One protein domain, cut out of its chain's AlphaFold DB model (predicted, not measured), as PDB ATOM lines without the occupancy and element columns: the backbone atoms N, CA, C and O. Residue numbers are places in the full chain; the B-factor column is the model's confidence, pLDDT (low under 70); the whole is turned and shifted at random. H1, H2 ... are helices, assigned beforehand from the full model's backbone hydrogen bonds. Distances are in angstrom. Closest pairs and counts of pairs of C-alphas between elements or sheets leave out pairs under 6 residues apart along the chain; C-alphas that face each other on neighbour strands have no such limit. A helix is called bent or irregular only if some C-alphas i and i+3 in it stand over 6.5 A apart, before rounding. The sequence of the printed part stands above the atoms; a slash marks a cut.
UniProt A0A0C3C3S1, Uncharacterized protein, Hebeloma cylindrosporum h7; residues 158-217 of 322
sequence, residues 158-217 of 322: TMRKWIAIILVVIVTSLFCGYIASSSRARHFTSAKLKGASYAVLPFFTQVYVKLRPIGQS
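AT A GLANCE: This is residues 158 to 217 of the 322 residues of an uncharacterized protein of Hebeloma cylindrosporum h7 (UniProt A0A0C3C3S1). The model is an open, elongated U with an empty middle, in which H2, the longest helix, makes the base and one arm, and H1 makes the other arm. H2 turns sharply near residue 194; its part before that kink crosses the end of the U, and its part after it folds back along H1 at a distance. The printed part has 60 residues with two named helices, H1 then H2, and no named strand; the class is all helix. The whole is only just loose, close to extended, with a radius of gyration of the C-alphas of 15.2 A, and spans 41 by 24 by 16 A.

HOW THE PARTS SIT: H2, residues 183 to 217, has a kink of 78 degrees near residue 194. H1, residues 158 to 181, touches H2 only at the corner by their link, and only just, with 3 pairs of C-alphas within 8 A. The closest C-alphas are those of Ile 179 and Ala 185, 6.0 A apart. H1 touches H2 with residues 179 to 180 alone, and H2 touches H1 with residues 185 to 186 alone. The two run opposite ways at a shallow tilt of 33 degrees, only just short of steep, and their centres are 15.5 A apart. Residues 158 to 178 of H1 and residues 190 to 217 of H2 stand free. Every O i to N i+4 pair is within hydrogen-bond range in H1, against 18 of 31 in H2.

IN THESE COORDINATES: H2 measures 39.6 A from C-alpha 183 to C-alpha 217 at (17.282, 37.730, 15.502), with the kink near C-alpha 194 at (-14.668, 41.959, 28.968). It is only just irregular: C-alphas 210 and 213 are 7.0 A apart. H1 measures 34.9 A, from C-alpha 158 at (17.727, 56.040, 14.851) to C-alpha 181.

THE WHOLE: The C-alphas farthest apart are those of Thr 158 and His 187, at 41.7 A, while those of Thr 158 and Ser 217 are 18.3 A apart. The printed part has no cut, and the link from H1 to H2 is tight, with 1 residue. The mean pLDDT of the printed part is 79.9; residues 188 to 190, 193 and 215 to 217 are under 70.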
ATOM      1  N   THR A 158      18.273  57.357  14.497       72.56
ATOM      2  CA  THR A 158      17.727  56.040  14.851       72.56
ATOM      3  C   THR A 158      17.714  55.828  16.365       72.56
ATOM      4  O   THR A 158      16.675  55.446  16.902       72.56
ATOM      5  N   MET A 159      18.783  56.183  17.088       74.81
ATOM      6  CA  MET A 159      18.808  56.091  18.559       74.81
ATOM      7  C   MET A 159      17.720  56.935  19.240       74.81
ATOM      8  O   MET A 159      17.044  56.451  20.149       74.81
ATOM      9  N   ARG A 160      17.477  58.170  18.777       77.19
ATOM     10  CA  ARG A 160      16.416  59.031  19.338       77.19
ATOM     11  C   ARG A 160      15.015  58.433  19.168       77.19
ATOM     12  O   ARG A 160      14.203  58.526  20.086       77.19
ATOM     13  N   LYS A 161      14.744  57.774  18.034       79.44
ATOM     14  CA  LYS A 161      13.466  57.082  17.792       79.44
ATOM     15  C   LYS A 161      13.273  55.898  18.745       79.44
ATOM     16  O   LYS A 161      12.188  55.741  19.301       79.44
ATOM     17  N   TRP A 162      14.322  55.114  19.000       81.75
ATOM     18  CA  TRP A 162      14.253  53.989  19.939       81.75
ATOM     19  C   TRP A 162      14.048  54.430  21.391       81.75
ATOM     20  O   TRP A 162      13.255  53.811  22.097       81.75
ATOM     21  N   ILE A 163      14.674  55.530  21.824       84.75
ATOM     22  CA  ILE A 163      14.483  56.080  23.178       84.75
ATOM     23  C   ILE A 163      13.012  56.441  23.427       84.75
ATOM     24  O   ILE A 163      12.469  56.104  24.480       84.75
ATOM     25  N   ALA A 164      12.343  57.068  22.453       86.00
ATOM     26  CA  ALA A 164      10.927  57.415  22.570       86.00
ATOM     27  C   ALA A 164      10.032  56.168  22.695       86.00
ATOM     28  O   ALA A 164       9.156  56.122  23.559       86.00
ATOM     29  N   ILE A 165      10.284  55.131  21.886       84.12
ATOM     30  CA  ILE A 165       9.531  53.867  21.936       84.12
ATOM     31  C   ILE A 165       9.715  53.185  23.299       84.12
ATOM     32  O   ILE A 165       8.734  52.774  23.918       84.12
ATOM     33  N   ILE A 166      10.952  53.107  23.801       85.69
ATOM     34  CA  ILE A 166      11.257  52.490  25.100       85.69
ATOM     35  C   ILE A 166      10.557  53.244  26.240       85.69
ATOM     36  O   ILE A 166       9.948  52.612  27.102       85.69
ATOM     37  N   LEU A 167      10.571  54.582  26.224       91.88
ATOM     38  CA  LEU A 167       9.863  55.400  27.215       91.88
ATOM     39  C   LEU A 167       8.353  55.132  27.216       91.88
ATOM     40  O   LEU A 167       7.769  54.957  28.285       91.88
ATOM     41  N   VAL A 168       7.728  55.038  26.038       91.75
ATOM     42  CA  VAL A 168       6.295  54.724  25.922       91.75
ATOM     43  C   VAL A 168       5.985  53.348  26.513       91.75
ATOM     44  O   VAL A 168       5.016  53.223  27.266       91.75
ATOM     45  N   VAL A 169       6.817  52.336  26.242       89.75
ATOM     46  CA  VAL A 169       6.658  50.976  26.791       89.75
ATOM     47  C   VAL A 169       6.808  50.965  28.316       89.75
ATOM     48  O   VAL A 169       5.998  50.350  29.009       89.75
ATOM     49  N   ILE A 170       7.791  51.686  28.866       92.00
ATOM     50  CA  ILE A 170       7.988  51.783  30.319       92.00
ATOM     51  C   ILE A 170       6.777  52.455  30.977       92.00
ATOM     52  O   ILE A 170       6.203  51.889  31.908       92.00
ATOM     53  N   VAL A 171       6.333  53.609  30.473       94.69
ATOM     54  CA  VAL A 171       5.187  54.346  31.034       94.69
ATOM     55  C   VAL A 171       3.900  53.519  30.965       94.69
ATOM     56  O   VAL A 171       3.180  53.429  31.959       94.69
ATOM     57  N   THR A 172       3.627  52.853  29.838       90.94
ATOM     58  CA  THR A 172       2.454  51.965  29.717       90.94
ATOM     59  C   THR A 172       2.543  50.759  30.648       90.94
ATOM     60  O   THR A 172       1.542  50.411  31.273       90.94
ATOM     61  N   SER A 173       3.722  50.152  30.818       87.56
ATOM     62  CA  SER A 173       3.906  49.034  31.755       87.56
ATOM     63  C   SER A 173       3.663  49.440  33.214       87.56
ATOM     64  O   SER A 173       2.971  48.727  33.943       87.56
ATOM     65  N   LEU A 174       4.143  50.621  33.624       94.12
ATOM     66  CA  LEU A 174       3.924  51.172  34.961       94.12
ATOM     67  C   LEU A 174       2.450  51.509  35.187       94.12
ATOM     68  O   LEU A 174       1.906  51.202  36.246       94.12
ATOM     69  N   PHE A 175       1.784  52.082  34.185       91.12
ATOM     70  CA  PHE A 175       0.356  52.380  34.244       91.12
ATOM     71  C   PHE A 175      -0.488  51.101  34.378       91.12
ATOM     72  O   PHE A 175      -1.348  51.012  35.259       91.12
ATOM     73  N   CYS A 176      -0.192  50.071  33.582       87.56
ATOM     74  CA  CYS A 176      -0.824  48.755  33.698       87.56
ATOM     75  C   CYS A 176      -0.561  48.107  35.068       87.56
ATOM     76  O   CYS A 176      -1.487  47.578  35.684       87.56
ATOM     77  N   GLY A 177       0.674  48.186  35.579       89.19
ATOM     78  CA  GLY A 177       1.044  47.684  36.905       89.19
ATOM     79  C   GLY A 177       0.321  48.411  38.041       89.19
ATOM     80  O   GLY A 177      -0.186  47.772  38.965       89.19
ATOM     81  N   TYR A 178       0.186  49.735  37.943       90.69
ATOM     82  CA  TYR A 178      -0.551  50.552  38.906       90.69
ATOM     83  C   TYR A 178      -2.031  50.153  38.966       90.69
ATOM     84  O   TYR A 178      -2.545  49.860  40.051       90.69
ATOM     85  N   ILE A 179      -2.694  50.035  37.808       84.75
ATOM     86  CA  ILE A 179      -4.088  49.567  37.721       84.75
ATOM     87  C   ILE A 179      -4.223  48.154  38.292       84.75
ATOM     88  O   ILE A 179      -5.166  47.875  39.034       84.75
ATOM     89  N   ALA A 180      -3.271  47.268  37.988       84.00
ATOM     90  CA  ALA A 180      -3.272  45.912  38.510       84.00
ATOM     91  C   ALA A 180      -3.083  45.878  40.033       84.00
ATOM     92  O   ALA A 180      -3.677  45.023  40.678       84.00
ATOM     93  N   SER A 181      -2.310  46.782  40.637       88.31
ATOM     94  CA  SER A 181      -2.067  46.808  42.090       88.31
ATOM     95  C   SER A 181      -3.235  47.375  42.913       88.31
ATOM     96  O   SER A 181      -3.445  46.962  44.053       88.31
ATOM     97  N   SER A 182      -4.041  48.273  42.337       89.81
ATOM     98  CA  SER A 182      -5.138  48.936  43.049       89.81
ATOM     99  C   SER A 182      -6.381  48.047  43.149       89.81
ATOM    100  O   SER A 182      -7.095  47.815  42.171       89.81
ATOM    101  N   SER A 183      -6.694  47.585  44.362       83.12
ATOM    102  CA  SER A 183      -7.889  46.776  44.650       83.12
ATOM    103  C   SER A 183      -9.198  47.484  44.274       83.12
ATOM    104  O   SER A 183     -10.119  46.841  43.776       83.12
ATOM    105  N   ARG A 184      -9.266  48.816  44.421       79.94
ATOM    106  CA  ARG A 184     -10.433  49.627  44.022       79.94
ATOM    107  C   ARG A 184     -10.590  49.735  42.502       79.94
ATOM    108  O   ARG A 184     -11.715  49.713  42.010       79.94
ATOM    109  N   ALA A 185      -9.490  49.805  41.750       74.06
ATOM    110  CA  ALA A 185      -9.537  49.907  40.290       74.06
ATOM    111  C   ALA A 185      -9.985  48.595  39.618       74.06
ATOM    112  O   ALA A 185     -10.687  48.629  38.607       74.06
ATOM    113  N   ARG A 186      -9.649  47.436  40.207       72.62
ATOM    114  CA  ARG A 186     -10.031  46.106  39.690       72.62
ATOM    115  C   ARG A 186     -11.549  45.908  39.567       72.62
ATOM    116  O   ARG A 186     -12.014  45.252  38.633       72.62
ATOM    117  N   HIS A 187     -12.331  46.489  40.477       73.00
ATOM    118  CA  HIS A 187     -13.790  46.351  40.454       73.00
ATOM    119  C   HIS A 187     -14.450  47.148  39.321       73.00
ATOM    120  O   HIS A 187     -15.404  46.659  38.723       73.00
ATOM    121  N   PHE A 188     -13.910  48.315  38.954       68.44
ATOM    122  CA  PHE A 188     -14.448  49.119  37.849       68.44
ATOM    123  C   PHE A 188     -14.055  48.586  36.469       68.44
ATOM    124  O   PHE A 188     -14.823  48.708  35.514       68.44
ATOM    125  N   THR A 189     -12.881  47.968  36.344       61.12
ATOM    126  CA  THR A 189     -12.399  47.477  35.051       61.12
ATOM    127  C   THR A 189     -13.059  46.159  34.655       61.12
ATOM    128  O   THR A 189     -13.479  46.019  33.512       61.12
ATOM    129  N   SER A 190     -13.263  45.213  35.575       69.88
ATOM    130  CA  SER A 190     -13.726  43.857  35.219       69.88
ATOM    131  C   SER A 190     -15.091  43.770  34.506       69.88
ATOM    132  O   SER A 190     -15.304  42.833  33.732       69.88
ATOM    133  N   ALA A 191     -15.998  44.736  34.696       71.31
ATOM    134  CA  ALA A 191     -17.317  44.735  34.050       71.31
ATOM    135  C   ALA A 191     -17.307  45.313  32.622       71.31
ATOM    136  O   ALA A 191     -18.048  44.844  31.762       71.31
ATOM    137  N   LYS A 192     -16.453  46.308  32.342       70.38
ATOM    138  CA  LYS A 192     -16.365  46.972  31.026       70.38
ATOM    139  C   LYS A 192     -15.243  46.408  30.148       70.38
ATOM    140  O   LYS A 192     -15.337  46.476  28.925       70.38
ATOM    141  N   LEU A 193     -14.208  45.811  30.748       69.19
ATOM    142  CA  LEU A 193     -13.052  45.310  30.002       69.19
ATOM    143  C   LEU A 193     -13.355  44.027  29.231       69.19
ATOM    144  O   LEU A 193     -12.720  43.808  28.212       69.19
ATOM    145  N   LYS A 194     -14.326  43.210  29.666       73.25
ATOM    146  CA  LYS A 194     -14.668  41.959  28.968       73.25
ATOM    147  C   LYS A 194     -15.075  42.204  27.516       73.25
ATOM    148  O   LYS A 194     -14.671  41.440  26.659       73.25
ATOM    149  N   GLY A 195     -15.813  43.278  27.221       75.94
ATOM    150  CA  GLY A 195     -16.167  43.629  25.840       75.94
ATOM    151  C   GLY A 195     -14.977  44.172  25.043       75.94
ATOM    152  O   GLY A 195     -14.761  43.783  23.899       75.94
ATOM    153  N   ALA A 196     -14.164  45.027  25.666       75.25
ATOM    154  CA  ALA A 196     -13.009  45.637  25.011       75.25
ATOM    155  C   ALA A 196     -11.860  44.641  24.773       75.25
ATOM    156  O   ALA A 196     -11.193  44.716  23.747       75.25
ATOM    157  N   SER A 197     -11.637  43.669  25.664       75.06
ATOM    158  CA  SER A 197     -10.533  42.710  25.545       75.06
ATOM    159  C   SER A 197     -10.633  41.858  24.285       75.06
ATOM    160  O   SER A 197      -9.611  41.591  23.658       75.06
ATOM    161  N   TYR A 198     -11.849  41.489  23.867       81.12
ATOM    162  CA  TYR A 198     -12.051  40.736  22.626       81.12
ATOM    163  C   TYR A 198     -11.728  41.557  21.370       81.12
ATOM    164  O   TYR A 198     -11.314  40.977  20.373       81.12
ATOM    165  N   ALA A 199     -11.843  42.889  21.419       83.38
ATOM    166  CA  ALA A 199     -11.492  43.756  20.295       83.38
ATOM    167  C   ALA A 199      -9.974  43.982  20.162       83.38
ATOM    168  O   ALA A 199      -9.478  44.154  19.052       83.38
ATOM    169  N   VAL A 200      -9.219  43.958  21.269       81.19
ATOM    170  CA  VAL A 200      -7.766  44.231  21.244       81.19
ATOM    171  C   VAL A 200      -6.925  42.957  21.070       81.19
ATOM    172  O   VAL A 200      -5.837  43.005  20.498       81.19
ATOM    173  N   LEU A 201      -7.435  41.795  21.487       78.25
ATOM    174  CA  LEU A 201      -6.791  40.490  21.280       78.25
ATOM    175  C   LEU A 201      -6.301  40.232  19.835       78.25
ATOM    176  O   LEU A 201      -5.142  39.840  19.694       78.25
ATOM    177  N   PRO A 202      -7.083  40.487  18.762       83.25
ATOM    178  CA  PRO A 202      -6.611  40.274  17.390       83.25
ATOM    179  C   PRO A 202      -5.477  41.226  16.974       83.25
ATOM    180  O   PRO A 202      -4.618  40.847  16.180       83.25
ATOM    181  N   PHE A 203      -5.414  42.439  17.532       81.31
ATOM    182  CA  PHE A 203      -4.291  43.343  17.277       81.31
ATOM    183  C   PHE A 203      -3.006  42.822  17.919       81.31
ATOM    184  O   PHE A 203      -1.959  42.808  17.274       81.31
ATOM    185  N   PHE A 204      -3.079  42.324  19.156       79.12
ATOM    186  CA  PHE A 204      -1.918  41.726  19.813       79.12
ATOM    187  C   PHE A 204      -1.433  40.464  19.105       79.12
ATOM    188  O   PHE A 204      -0.224  40.282  18.980       79.12
ATOM    189  N   THR A 205      -2.330  39.616  18.597       79.81
ATOM    190  CA  THR A 205      -1.915  38.425  17.842       79.81
ATOM    191  C   THR A 205      -1.279  38.796  16.502       79.81
ATOM    192  O   THR A 205      -0.245  38.224  16.161       79.81
ATOM    193  N   GLN A 206      -1.798  39.795  15.779       82.81
ATOM    194  CA  GLN A 206      -1.174  40.287  14.542       82.81
ATOM    195  C   GLN A 206       0.206  40.910  14.787       82.81
ATOM    196  O   GLN A 206       1.157  40.623  14.057       82.81
ATOM    197  N   VAL A 207       0.336  41.724  15.836       80.94
ATOM    198  CA  VAL A 207       1.616  42.325  16.235       80.94
ATOM    199  C   VAL A 207       2.604  41.243  16.673       80.94
ATOM    200  O   VAL A 207       3.756  41.266  16.252       80.94
ATOM    201  N   TYR A 208       2.158  40.246  17.439       79.94
ATOM    202  CA  TYR A 208       2.997  39.127  17.868       79.94
ATOM    203  C   TYR A 208       3.505  38.297  16.682       79.94
ATOM    204  O   TYR A 208       4.693  37.989  16.614       79.94
ATOM    205  N   VAL A 209       2.641  37.986  15.709       83.31
ATOM    206  CA  VAL A 209       3.040  37.252  14.495       83.31
ATOM    207  C   VAL A 209       4.044  38.060  13.666       83.31
ATOM    208  O   VAL A 209       5.035  37.491  13.212       83.31
ATOM    209  N   LYS A 210       3.860  39.383  13.531       80.88
ATOM    210  CA  LYS A 210       4.816  40.249  12.816       80.88
ATOM    211  C   LYS A 210       6.136  40.478  13.559       80.88
ATOM    212  O   LYS A 210       7.157  40.672  12.908       80.88
ATOM    213  N   LEU A 211       6.146  40.443  14.892       74.38
ATOM    214  CA  LEU A 211       7.361  40.619  15.702       74.38
ATOM    215  C   LEU A 211       8.132  39.312  15.946       74.38
ATOM    216  O   LEU A 211       9.307  39.358  16.311       74.38
ATOM    217  N   ARG A 212       7.517  38.145  15.709       74.94
ATOM    218  CA  ARG A 212       8.158  36.828  15.849       74.94
ATOM    219  C   ARG A 212       9.502  36.682  15.103       74.94
ATOM    220  O   ARG A 212      10.437  36.198  15.742       74.94
ATOM    221  N   PRO A 213       9.661  37.103  13.830       71.88
ATOM    222  CA  PRO A 213      10.955  36.998  13.142       71.88
ATOM    223  C   PRO A 213      12.033  37.910  13.751       71.88
ATOM    224  O   PRO A 213      13.199  37.533  13.819       71.88
ATOM    225  N   ILE A 214      11.650  39.075  14.286       70.31
ATOM    226  CA  ILE A 214      12.586  39.996  14.951       70.31
ATOM    227  C   ILE A 214      13.077  39.393  16.276       70.31
ATOM    228  O   ILE A 214      14.268  39.448  16.580       70.31
ATOM    229  N   GLY A 215      12.195  38.739  17.037       64.00
ATOM    230  CA  GLY A 215      12.563  38.057  18.282       64.00
ATOM    231  C   GLY A 215      13.641  36.980  18.099       64.00
ATOM    232  O   GLY A 215      14.548  36.888  18.924       64.00
ATOM    233  N   GLN A 216      13.596  36.226  16.993       68.50
ATOM    234  CA  GLN A 216      14.611  35.212  16.674       68.50
ATOM    235  C   GLN A 216      15.983  35.836  16.373       68.50
ATOM    236  O   GLN A 216      17.009  35.309  16.803       68.50
ATOM    237  N   SER A 217      16.021  37.006  15.726       56.34
ATOM    238  CA  SER A 217      17.282  37.730  15.502       56.34
ATOM    239  C   SER A 217      17.880  38.302  16.796       56.34
ATOM    240  O   SER A 217      19.089  38.224  17.010       56.34
TER     241      SER A 217